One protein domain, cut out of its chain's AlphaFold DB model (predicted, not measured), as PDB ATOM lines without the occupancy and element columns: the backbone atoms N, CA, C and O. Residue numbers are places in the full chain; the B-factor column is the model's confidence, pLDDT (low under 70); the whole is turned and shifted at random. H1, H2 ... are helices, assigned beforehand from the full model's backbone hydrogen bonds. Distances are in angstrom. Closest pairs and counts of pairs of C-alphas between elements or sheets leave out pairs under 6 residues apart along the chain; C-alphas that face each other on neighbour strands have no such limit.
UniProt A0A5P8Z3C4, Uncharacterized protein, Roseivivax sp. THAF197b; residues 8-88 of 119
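What this domain is: This is residues 8 to 88 of the 119 residues of an uncharacterized protein of Roseivivax sp. THAF197b (UniProt A0A5P8Z3C4). The long helix H1 forms one side of a small body: H2 folds back on it as a hairpin, H3 packs on its residues 9 to 13, and H4 crosses H1 and H2 nearly at right angles. H5 packs on H2 with residues 71 to 75 and then sticks out as an arm, residues 80 to 88 standing free. The printed part has 81 residues with five named helices, H1 to H5 in chain order, and no named strand; the class is all helix. It is compact, with a radius of gyration of the C-alphas of 13.3 A, and spans 47 by 21 by 18 A.

How they stand to each other: Start with H1, residues 8 to 26, whose residues 17 to 25 touch H2, residues 31 to 41, in a helical hairpin at a steep tilt of 40 degrees; the closest C-alphas, of Arg 17 and Leu 38, are 6.1 A apart. Near its beginning, H1 touches H3, residues 45 to 51, closest at the C-alphas of Gln 9 and Leu 51, 5.6 A. Next look at H4, residues 59 to 67, the hub: it is about perpendicular to H2 at 89 degrees, with the closest C-alphas, of Met 41 and Val 66, 5.5 A apart. H5, residues 70 to 87, touches H2 at a shallow tilt of 23 degrees, opposite ways, closest at the C-alphas of Phe 37 and Gly 72, 6.4 A. H5 is apart from H1 and H3. Every O i to N i+4 pair is within hydrogen-bond range in H1, H3, H4 and H5; in H2, 6 of 7 are.

Where its parts are: Find C-alpha 8 at (9.250, 41.628, 70.141); from there H1 runs 27.4 A. H2 spans 15.6 A, H3 9.8 A and H4 12.2 A. H5 runs 25.9 A to C-alpha 87 at (42.448, 27.543, 96.047).

The domain as a whole: The C-alphas farthest apart, of Glu 8 and Ala 88, are 47.4 A apart. The printed part has no cut and no long link. Residues 85 to 88 have pLDDT under 70.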
ATOM      1  N   GLU A   8       9.409  43.021  69.713       92.25
ATOM      2  CA  GLU A   8       9.250  41.628  70.141       92.25
ATOM      3  C   GLU A   8      10.594  40.903  70.228       92.25
ATOM      4  O   GLU A   8      10.865  40.227  71.217       92.25
ATOM      5  N   GLN A   9      11.475  41.109  69.244       93.44
ATOM      6  CA  GLN A   9      12.818  40.533  69.252       93.44
ATOM      7  C   GLN A   9      13.663  41.070  70.408       93.44
ATOM      8  O   GLN A   9      14.349  40.298  71.067       93.44
ATOM      9  N   ARG A  10      13.578  42.370  70.716       93.62
ATOM     10  CA  ARG A  10      14.269  42.946  71.881       93.62
ATOM     11  C   ARG A  10      13.764  42.348  73.190       93.62
ATOM     12  O   ARG A  10      14.561  42.083  74.084       93.62
ATOM     13  N   LEU A  11      12.453  42.129  73.313       94.44
ATOM     14  CA  LEU A  11      11.876  41.502  74.500       94.44
ATOM     15  C   LEU A  11      12.317  40.037  74.628       94.44
ATOM     16  O   LEU A  11      12.661  39.599  75.724       94.44
ATOM     17  N   ALA A  12      12.331  39.294  73.522       93.50
ATOM     18  CA  ALA A  12      12.804  37.915  73.478       93.50
ATOM     19  C   ALA A  12      14.295  37.817  73.841       93.50
ATOM     20  O   ALA A  12      14.671  37.003  74.681       93.50
ATOM     21  N   GLU A  13      15.131  38.696  73.287       94.56
ATOM     22  CA  GLU A  13      16.550  38.794  73.629       94.56
ATOM     23  C   GLU A  13      16.741  39.100  75.119       94.56
ATOM     24  O   GLU A  13      17.480  38.396  75.804       94.56
ATOM     25  N   ALA A  14      16.033  40.104  75.648       94.62
ATOM     26  CA  ALA A  14      16.122  40.491  77.054       94.62
ATOM     27  C   ALA A  14      15.757  39.335  77.999       94.62
ATOM     28  O   ALA A  14      16.416  39.146  79.020       94.62
ATOM     29  N   ARG A  15      14.759  38.513  77.643       95.19
ATOM     30  CA  ARG A  15      14.423  37.303  78.411       95.19
ATOM     31  C   ARG A  15      15.585  36.313  78.448       95.19
ATOM     32  O   ARG A  15      15.888  35.805  79.524       95.19
ATOM     33  N   GLN A  16      16.258  36.077  77.320       95.75
ATOM     34  CA  GLN A  16      17.426  35.187  77.298       95.75
ATOM     35  C   GLN A  16      18.601  35.762  78.089       95.75
ATOM     36  O   GLN A  16      19.246  35.016  78.821       95.75
ATOM     37  N   ARG A  17      18.821  37.085  78.038       95.44
ATOM     38  CA  ARG A  17      19.839  37.758  78.866       95.44
ATOM     39  C   ARG A  17      19.600  37.504  80.352       95.44
ATOM     40  O   ARG A  17      20.511  37.054  81.031       95.44
ATOM     41  N   VAL A  18      18.374  37.708  80.838       96.06
ATOM     42  CA  VAL A  18      18.024  37.476  82.253       96.06
ATOM     43  C   VAL A  18      18.184  36.002  82.640       96.06
ATOM     44  O   VAL A  18      18.678  35.697  83.725       96.06
ATOM     45  N   ARG A  19      17.788  35.072  81.758       96.12
ATOM     46  CA  ARG A  19      17.970  33.628  81.988       96.12
ATOM     47  C   ARG A  19      19.452  33.267  82.124       96.12
ATOM     48  O   ARG A  19      19.809  32.563  83.066       96.12
ATOM     49  N   LEU A  20      20.293  33.763  81.216       95.31
ATOM     50  CA  LEU A  20      21.738  33.530  81.226       95.31
ATOM     51  C   LEU A  20      22.410  34.183  82.438       95.31
ATOM     52  O   LEU A  20      23.182  33.529  83.130       95.31
ATOM     53  N   GLU A  21      22.079  35.435  82.738       95.50
ATOM     54  CA  GLU A  21      22.625  36.168  83.882       95.50
ATOM     55  C   GLU A  21      22.369  35.433  85.198       95.50
ATOM     56  O   GLU A  21      23.292  35.240  85.990       95.50
ATOM     57  N   ARG A  22      21.127  34.982  85.410       96.25
ATOM     58  CA  ARG A  22      20.746  34.228  86.605       96.25
ATOM     59  C   ARG A  22      21.491  32.901  86.696       96.25
ATOM     60  O   ARG A  22      22.010  32.583  87.755       96.25
ATOM     61  N   HIS A  23      21.587  32.163  85.593       95.44
ATOM     62  CA  HIS A  23      22.321  30.901  85.573       95.44
ATOM     63  C   HIS A  23      23.803  31.091  85.924       95.44
ATOM     64  O   HIS A  23      24.339  30.358  86.747       95.44
ATOM     65  N   LEU A  24      24.452  32.112  85.357       92.31
ATOM     66  CA  LEU A  24      25.842  32.440  85.677       92.31
ATOM     67  C   LEU A  24      25.997  32.887  87.142       92.31
ATOM     68  O   LEU A  24      26.979  32.531  87.789       92.31
ATOM     69  N   ALA A  25      25.018  33.622  87.683       93.50
ATOM     70  CA  ALA A  25      24.972  33.984  89.101       93.50
ATOM     71  C   ALA A  25      24.945  32.747  90.006       93.50
ATOM     72  O   ALA A  25      25.714  32.660  90.959       93.50
ATOM     73  N   ASP A  26      24.069  31.794  89.682       93.25
ATOM     74  CA  ASP A  26      23.882  30.557  90.440       93.25
ATOM     75  C   ASP A  26      25.138  29.661  90.375       93.25
ATOM     76  O   ASP A  26      25.384  28.880  91.292       93.25
ATOM     77  N   GLN A  27      25.967  29.813  89.333       88.50
ATOM     78  CA  GLN A  27      27.281  29.169  89.207       88.50
ATOM     79  C   GLN A  27      28.428  29.928  89.896       88.50
ATOM     80  O   GLN A  27      29.576  29.502  89.819       88.50
ATOM     81  N   GLY A  28      28.146  31.044  90.572       87.75
ATOM     82  CA  GLY A  28      29.164  31.827  91.273       87.75
ATOM     83  C   GLY A  28      30.032  32.696  90.361       87.75
ATOM     84  O   GLY A  28      31.057  33.207  90.808       87.75
ATOM     85  N   VAL A  29      29.634  32.910  89.100       87.69
ATOM     86  CA  VAL A  29      30.373  33.784  88.179       87.69
ATOM     87  C   VAL A  29      30.276  35.239  88.666       87.69
ATOM     88  O   VAL A  29      29.162  35.756  88.821       87.69
ATOM     89  N   PRO A  30      31.410  35.940  88.868       87.06
ATOM     90  CA  PRO A  30      31.414  37.326  89.328       87.06
ATOM     91  C   PRO A  30      30.653  38.263  88.390       87.06
ATOM     92  O   PRO A  30      30.709  38.115  87.169       87.06
ATOM     93  N   GLU A  31      30.005  39.288  88.947       87.06
ATOM     94  CA  GLU A  31      29.177  40.235  88.187       87.06
ATOM     95  C   GLU A  31      29.892  40.836  86.973       87.06
ATOM     96  O   GLU A  31      29.369  40.757  85.864       87.06
ATOM     97  N   GLY A  32      31.129  41.312  87.151       83.69
ATOM     98  CA  GLY A  32      31.921  41.868  86.051       83.69
ATOM     99  C   GLY A  32      32.239  40.862  84.935       83.69
ATOM    100  O   GLY A  32      32.376  41.254  83.780       83.69
ATOM    101  N   ALA A  33      32.312  39.562  85.241       86.12
ATOM    102  CA  ALA A  33      32.504  38.518  84.236       86.12
ATOM    103  C   ALA A  33      31.193  38.165  83.511       86.12
ATOM    104  O   ALA A  33      31.211  37.889  82.308       86.12
ATOM    105  N   ARG A  34      30.044  38.227  84.203       90.38
ATOM    106  CA  ARG A  34      28.720  37.963  83.606       90.38
ATOM    107  C   ARG A  34      28.417  38.909  82.449       90.38
ATOM    108  O   ARG A  34      27.967  38.446  81.403       90.38
ATOM    109  N   ASP A  35      28.737  40.194  82.588       89.56
ATOM    110  CA  ASP A  35      28.525  41.191  81.530       89.56
ATOM    111  C   ASP A  35      29.220  40.816  80.222       89.56
ATOM    112  O   ASP A  35      28.679  41.016  79.129       89.56
ATOM    113  N   HIS A  36      30.410  40.224  80.310       89.75
ATOM    114  CA  HIS A  36      31.112  39.768  79.125       89.75
ATOM    115  C   HIS A  36      30.389  38.605  78.442       89.75
ATOM    116  O   HIS A  36      30.185  38.664  77.229       89.75
ATOM    117  N   PHE A  37      29.922  37.608  79.193       90.44
ATOM    118  CA  PHE A  37      29.133  36.503  78.637       90.44
ATOM    119  C   PHE A  37      27.804  36.976  78.026       90.44
ATOM    120  O   PHE A  37      27.415  36.526  76.947       90.44
ATOM    121  N   LEU A  38      27.129  37.935  78.666       92.44
ATOM    122  CA  LEU A  38      25.882  38.519  78.160       92.44
ATOM    123  C   LEU A  38      26.082  39.284  76.846       92.44
ATOM    124  O   LEU A  38      25.210  39.260  75.974       92.44
ATOM    125  N   ASN A  39      27.222  39.953  76.684       91.25
ATOM    126  CA  ASN A  39      27.560  40.640  75.440       91.25
ATOM    127  C   ASN A  39      27.845  39.651  74.304       91.25
ATOM    128  O   ASN A  39      27.350  39.844  73.192       91.25
ATOM    129  N   GLU A  40      28.555  38.559  74.592       91.12
ATOM    130  CA  GLU A  40      28.825  37.494  73.620       91.12
ATOM    131  C   GLU A  40      27.547  36.794  73.143       91.12
ATOM    132  O   GLU A  40      27.426  36.485  71.959       91.12
ATOM    133  N   MET A  41      26.550  36.628  74.021       92.88
ATOM    134  CA  MET A  41      25.263  35.995  73.701       92.88
ATOM    135  C   MET A  41      24.615  36.567  72.430       92.88
ATOM    136  O   MET A  41      24.164  35.816  71.564       92.88
ATOM    137  N   THR A  42      24.632  37.894  72.284       87.06
ATOM    138  CA  THR A  42      24.067  38.614  71.125       87.06
ATOM    139  C   THR A  42      24.806  38.340  69.811       87.06
ATOM    140  O   THR A  42      24.239  38.464  68.722       87.06
ATOM    141  N   GLY A  43      26.073  37.937  69.905       86.12
ATOM    142  CA  GLY A  43      26.918  37.574  68.776       86.12
ATOM    143  C   GLY A  43      26.690  36.151  68.271       86.12
ATOM    144  O   GLY A  43      27.119  35.842  67.158       86.12
ATOM    145  N   THR A  44      26.006  35.305  69.045       92.62
ATOM    146  CA  THR A  44      25.850  33.882  68.727       92.62
ATOM    147  C   THR A  44      24.791  33.614  67.658       92.62
ATOM    148  O   THR A  44      23.735  34.249  67.612       92.62
ATOM    149  N   GLU A  45      25.046  32.615  66.810       93.62
ATOM    150  CA  GLU A  45      24.090  32.193  65.778       93.62
ATOM    151  C   GLU A  45      22.824  31.565  66.379       93.62
ATOM    152  O   GLU A  45      21.737  31.691  65.814       93.62
ATOM    153  N   LEU A  46      22.942  30.961  67.566       94.19
ATOM    154  CA  LEU A  46      21.818  30.397  68.310       94.19
ATOM    155  C   LEU A  46      20.779  31.471  68.658       94.19
ATOM    156  O   LEU A  46      19.598  31.315  68.347       94.19
ATOM    157  N   ILE A  47      21.218  32.598  69.235       93.50
ATOM    158  CA  ILE A  47      20.312  33.714  69.533       93.50
ATOM    159  C   ILE A  47      19.765  34.344  68.264       93.50
ATOM    160  O   ILE A  47      18.574  34.637  68.205       93.50
ATOM    161  N   ARG A  48      20.584  34.516  67.224       93.19
ATOM    162  CA  ARG A  48      20.086  35.046  65.949       93.19
ATOM    163  C   ARG A  48      18.993  34.160  65.365       93.19
ATOM    164  O   ARG A  48      17.980  34.683  64.911       93.19
ATOM    165  N   SER A  49      19.160  32.843  65.409       94.44
ATOM    166  CA  SER A  49      18.163  31.889  64.918       94.44
ATOM    167  C   SER A  49      16.868  31.983  65.724       94.44
ATOM    168  O   SER A  49      15.792  32.127  65.145       94.44
ATOM    169  N   TYR A  50      16.971  31.999  67.056       94.94
ATOM    170  CA  TYR A  50      15.831  32.177  67.957       94.94
ATOM    171  C   TYR A  50      15.063  33.477  67.679       94.94
ATOM    172  O   TYR A  50      13.847  33.462  67.495       94.94
ATOM    173  N   LEU A  51      15.770  34.604  67.550       93.75
ATOM    174  CA  LEU A  51      15.155  35.901  67.245       93.75
ATOM    175  C   LEU A  51      14.489  35.945  65.861       93.75
ATOM    176  O   LEU A  51      13.642  36.804  65.619       93.75
ATOM    177  N   ASN A  52      14.844  35.029  64.960       93.38
ATOM    178  CA  ASN A  52      14.231  34.884  63.641       93.38
ATOM    179  C   ASN A  52      13.174  33.763  63.582       93.38
ATOM    180  O   ASN A  52      12.762  33.376  62.490       93.38
ATOM    181  N   GLY A  53      12.697  33.281  64.735       91.94
ATOM    182  CA  GLY A  53      11.557  32.363  64.831       91.94
ATOM    183  C   GLY A  53      11.920  30.888  65.001       91.94
ATOM    184  O   GLY A  53      11.025  30.044  64.945       91.94
ATOM    185  N   ALA A  54      13.196  30.557  65.217       95.00
ATOM    186  CA  ALA A  54      13.563  29.219  65.667       95.00
ATOM    187  C   ALA A  54      13.039  28.955  67.098       95.00
ATOM    188  O   ALA A  54      12.728  29.904  67.826       95.00
ATOM    189  N   PRO A  55      12.948  27.680  67.523       95.94
ATOM    190  CA  PRO A  55      12.572  27.331  68.890       95.94
ATOM    191  C   PRO A  55      13.440  28.025  69.945       95.94
ATOM    192  O   PRO A  55      14.612  28.322  69.712       95.94
ATOM    193  N   GLU A  56      12.850  28.275  71.114       95.31
ATOM    194  CA  GLU A  56      13.571  28.862  72.240       95.31
ATOM    195  C   GLU A  56      14.680  27.917  72.722       95.31
ATOM    196  O   GLU A  56      14.379  26.765  73.044       95.31
ATOM    197  N   PRO A  57      15.939  28.384  72.805       94.62
ATOM    198  CA  PRO A  57      17.021  27.552  73.291       94.62
ATOM    199  C   PRO A  57      16.869  27.267  74.790       94.62
ATOM    200  O   PRO A  57      16.427  28.099  75.603       94.62
ATOM    201  N   SER A  58      17.291  26.068  75.173       96.50
ATOM    202  CA  SER A  58      17.531  25.725  76.567       96.50
ATOM    203  C   SER A  58      18.659  26.584  77.149       96.50
ATOM    204  O   SER A  58      19.444  27.212  76.434       96.50
ATOM    205  N   ILE A  59      18.725  26.642  78.482       95.00
ATOM    206  CA  ILE A  59      19.795  27.389  79.151       95.00
ATOM    207  C   ILE A  59      21.167  26.760  78.875       95.00
ATOM    208  O   ILE A  59      22.132  27.486  78.666       95.00
ATOM    209  N   ASP A  60      21.229  25.432  78.774       93.62
ATOM    210  CA  ASP A  60      22.469  24.705  78.508       93.62
ATOM    211  C   ASP A  60      22.986  24.980  77.090       93.62
ATOM    212  O   ASP A  60      24.170  25.255  76.910       93.62
ATOM    213  N   GLU A  61      22.103  24.996  76.084       95.50
ATOM    214  CA  GLU A  61      22.467  25.365  74.707       95.50
ATOM    215  C   GLU A  61      22.975  26.809  74.626       95.50
ATOM    216  O   GLU A  61      23.952  27.093  73.930       95.50
ATOM    217  N   LEU A  62      22.345  27.727  75.365       93.94
ATOM    218  CA  LEU A  62      22.777  29.122  75.466       93.94
ATOM    219  C   LEU A  62      24.183  29.246  76.046       93.94
ATOM    220  O   LEU A  62      25.031  29.920  75.458       93.94
ATOM    221  N   VAL A  63      24.435  28.582  77.172       92.69
ATOM    222  CA  VAL A  63      25.739  28.586  77.841       92.69
ATOM    223  C   VAL A  63      26.805  27.977  76.935       92.69
ATOM    224  O   VAL A  63      27.852  28.590  76.733       92.69
ATOM    225  N   GLN A  64      26.530  26.827  76.317       93.12
ATOM    226  CA  GLN A  64      27.458  26.187  75.379       93.12
ATOM    227  C   GLN A  64      27.781  27.087  74.185       93.12
ATOM    228  O   GLN A  64      28.944  27.221  73.813       93.12
ATOM    229  N   SER A  65      26.770  27.737  73.607       93.25
ATOM    230  CA  SER A  65      26.932  28.661  72.484       93.25
ATOM    231  C   SER A  65      27.792  29.874  72.854       93.25
ATOM    232  O   SER A  65      28.667  30.275  72.088       93.25
ATOM    233  N   VAL A  66      27.586  30.435  74.048       93.31
ATOM    234  CA  VAL A  66      28.379  31.559  74.562       93.31
ATOM    235  C   VAL A  66      29.814  31.134  74.882       93.31
ATOM    236  O   VAL A  66      30.753  31.836  74.525       93.31
ATOM    237  N   TYR A  67      30.015  29.972  75.500       90.31
ATOM    238  CA  TYR A  67      31.353  29.450  75.797       90.31
ATOM    239  C   TYR A  67      32.110  28.977  74.558       90.31
ATOM    240  O   TYR A  67      33.334  28.896  74.586       90.31
ATOM    241  N   ALA A  68      31.412  28.688  73.461       91.19
ATOM    242  CA  ALA A  68      32.040  28.365  72.191       91.19
ATOM    243  C   ALA A  68      32.635  29.596  71.485       91.19
ATOM    244  O   ALA A  68      33.450  29.416  70.575       91.19
ATOM    245  N   THR A  69      32.274  30.827  71.880       90.50
ATOM    246  CA  THR A  69      32.899  32.031  71.314       90.50
ATOM    247  C   THR A  69      34.336  32.178  71.809       90.50
ATOM    248  O   THR A  69      34.671  31.773  72.920       90.50
ATOM    249  N   GLU A  70      35.205  32.780  70.994       86.75
ATOM    250  CA  GLU A  70      36.617  32.987  71.355       86.75
ATOM    251  C   GLU A  70      36.772  33.747  72.678       86.75
ATOM    252  O   GLU A  70      37.605  33.400  73.514       86.75
ATOM    253  N   ARG A  71      35.916  34.746  72.917       83.69
ATOM    254  CA  ARG A  71      35.929  35.502  74.169       83.69
ATOM    255  C   ARG A  71      35.360  34.699  75.337       83.69
ATOM    256  O   ARG A  71      35.874  34.820  76.444       83.69
ATOM    257  N   GLY A  72      34.332  33.882  75.097       84.81
ATOM    258  CA  GLY A  72      33.771  32.977  76.097       84.81
ATOM    259  C   GLY A  72      34.795  31.959  76.603       84.81
ATOM    260  O   GLY A  72      34.899  31.764  77.813       84.81
ATOM    261  N   LYS A  73      35.603  31.384  75.701       87.75
ATOM    262  CA  LYS A  73      36.718  30.486  76.054       87.75
ATOM    263  C   LYS A  73      37.752  31.187  76.931       87.75
ATOM    264  O   LYS A  73      38.044  30.703  78.017       87.75
ATOM    265  N   LEU A  74      38.231  32.356  76.498       84.62
ATOM    266  CA  LEU A  74      39.233  33.129  77.237       84.62
ATOM    267  C   LEU A  74      38.756  33.497  78.650       84.62
ATOM    268  O   LEU A  74      39.507  33.400  79.613       84.62
ATOM    269  N   LEU A  75      37.500  33.927  78.793       83.62
ATOM    270  CA  LEU A  75      36.941  34.277  80.102       83.62
ATOM    271  C   LEU A  75      36.852  33.076  81.030       83.62
ATOM    272  O   LEU A  75      37.099  33.217  82.223       83.62
ATOM    273  N   ARG A  76      36.507  31.908  80.489       83.56
ATOM    274  CA  ARG A  76      36.499  30.672  81.261       83.56
ATOM    275  C   ARG A  76      37.900  30.325  81.754       83.56
ATOM    276  O   ARG A  76      38.050  30.067  82.936       83.56
ATOM    277  N   GLU A  77      38.905  30.392  80.886       85.38
ATOM    278  CA  GLU A  77      40.302  30.152  81.274       85.38
ATOM    279  C   GLU A  77      40.740  31.094  82.406       85.38
ATOM    280  O   GLU A  77      41.298  30.642  83.398       85.38
ATOM    281  N   ILE A  78      40.396  32.384  82.320       79.69
ATOM    282  CA  ILE A  78      40.705  33.370  83.369       79.69
ATOM    283  C   ILE A  78      39.995  33.044  84.692       79.69
ATOM    284  O   ILE A  78      40.581  33.209  85.761       79.69
ATOM    285  N   LEU A  79      38.729  32.620  84.642       82.94
ATOM    286  CA  LEU A  79      37.976  32.245  85.842       82.94
ATOM    287  C   LEU A  79      38.536  30.965  86.476       82.94
ATOM    288  O   LEU A  79      38.714  30.931  87.692       82.94
ATOM    289  N   ASP A  80      38.879  29.971  85.656       84.88
ATOM    290  CA  ASP A  80      39.493  28.717  86.097       84.88
ATOM    291  C   ASP A  80      40.877  28.986  86.734       84.88
ATOM    292  O   ASP A  80      41.213  28.417  87.775       84.88
ATOM    293  N   GLU A  81      41.679  29.892  86.161       77.50
ATOM    294  CA  GLU A  81      42.957  30.336  86.737       77.50
ATOM    295  C   GLU A  81      42.773  31.085  88.065       77.50
ATOM    296  O   GLU A  81      43.514  30.847  89.021       77.50
ATOM    297  N   ALA A  82      41.782  31.975  88.153       73.44
ATOM    298  CA  ALA A  82      41.489  32.711  89.381       73.44
ATOM    299  C   ALA A  82      41.054  31.770  90.516       73.44
ATOM    300  O   ALA A  82      41.527  31.916  91.645       73.44
ATOM    301  N   GLU A  83      40.221  30.771  90.217       74.00
ATOM    302  CA  GLU A  83      39.814  29.749  91.184       74.00
ATOM    303  C   GLU A  83      41.020  28.933  91.670       74.00
ATOM    304  O   GLU A  83      41.170  28.705  92.871       74.00
ATOM    305  N   GLN A  84      41.939  28.561  90.772       72.00
ATOM    306  CA  GLN A  84      43.177  27.871  91.150       72.00
ATOM    307  C   GLN A  84      44.087  28.731  92.034       72.00
ATOM    308  O   GLN A  84      44.696  28.214  92.972       72.00
ATOM    309  N   LEU A  85      44.181  30.035  91.764       66.94
ATOM    310  CA  LEU A  85      44.980  30.968  92.563       66.94
ATOM    311  C   LEU A  85      44.392  31.202  93.959       66.94
ATOM    312  O   LEU A  85      45.155  31.332  94.918       66.94
ATOM    313  N   ASP A  86      43.067  31.240  94.098       62.28
ATOM    314  CA  ASP A  86      42.420  31.348  95.409       62.28
ATOM    315  C   ASP A  86      42.389  30.013  96.172       62.28
ATOM    316  O   ASP A  86      42.478  30.018  97.402       62.28
ATOM    317  N   ALA A  87      42.332  28.879  95.465       61.09
ATOM    318  CA  ALA A  87      42.448  27.543  96.047       61.09
ATOM    319  C   ALA A  87      43.891  27.178  96.437       61.09
ATOM    320  O   ALA A  87      44.102  26.302  97.285       61.09
ATOM    321  N   ALA A  88      44.896  27.835  95.847       58.53
ATOM    322  CA  ALA A  88      46.279  27.661  96.252       58.53
ATOM    323  C   ALA A  88      46.428  28.077  97.727       58.53
ATOM    324  O   ALA A  88      46.016  29.180  98.101       58.53
TER     325      ALA A  88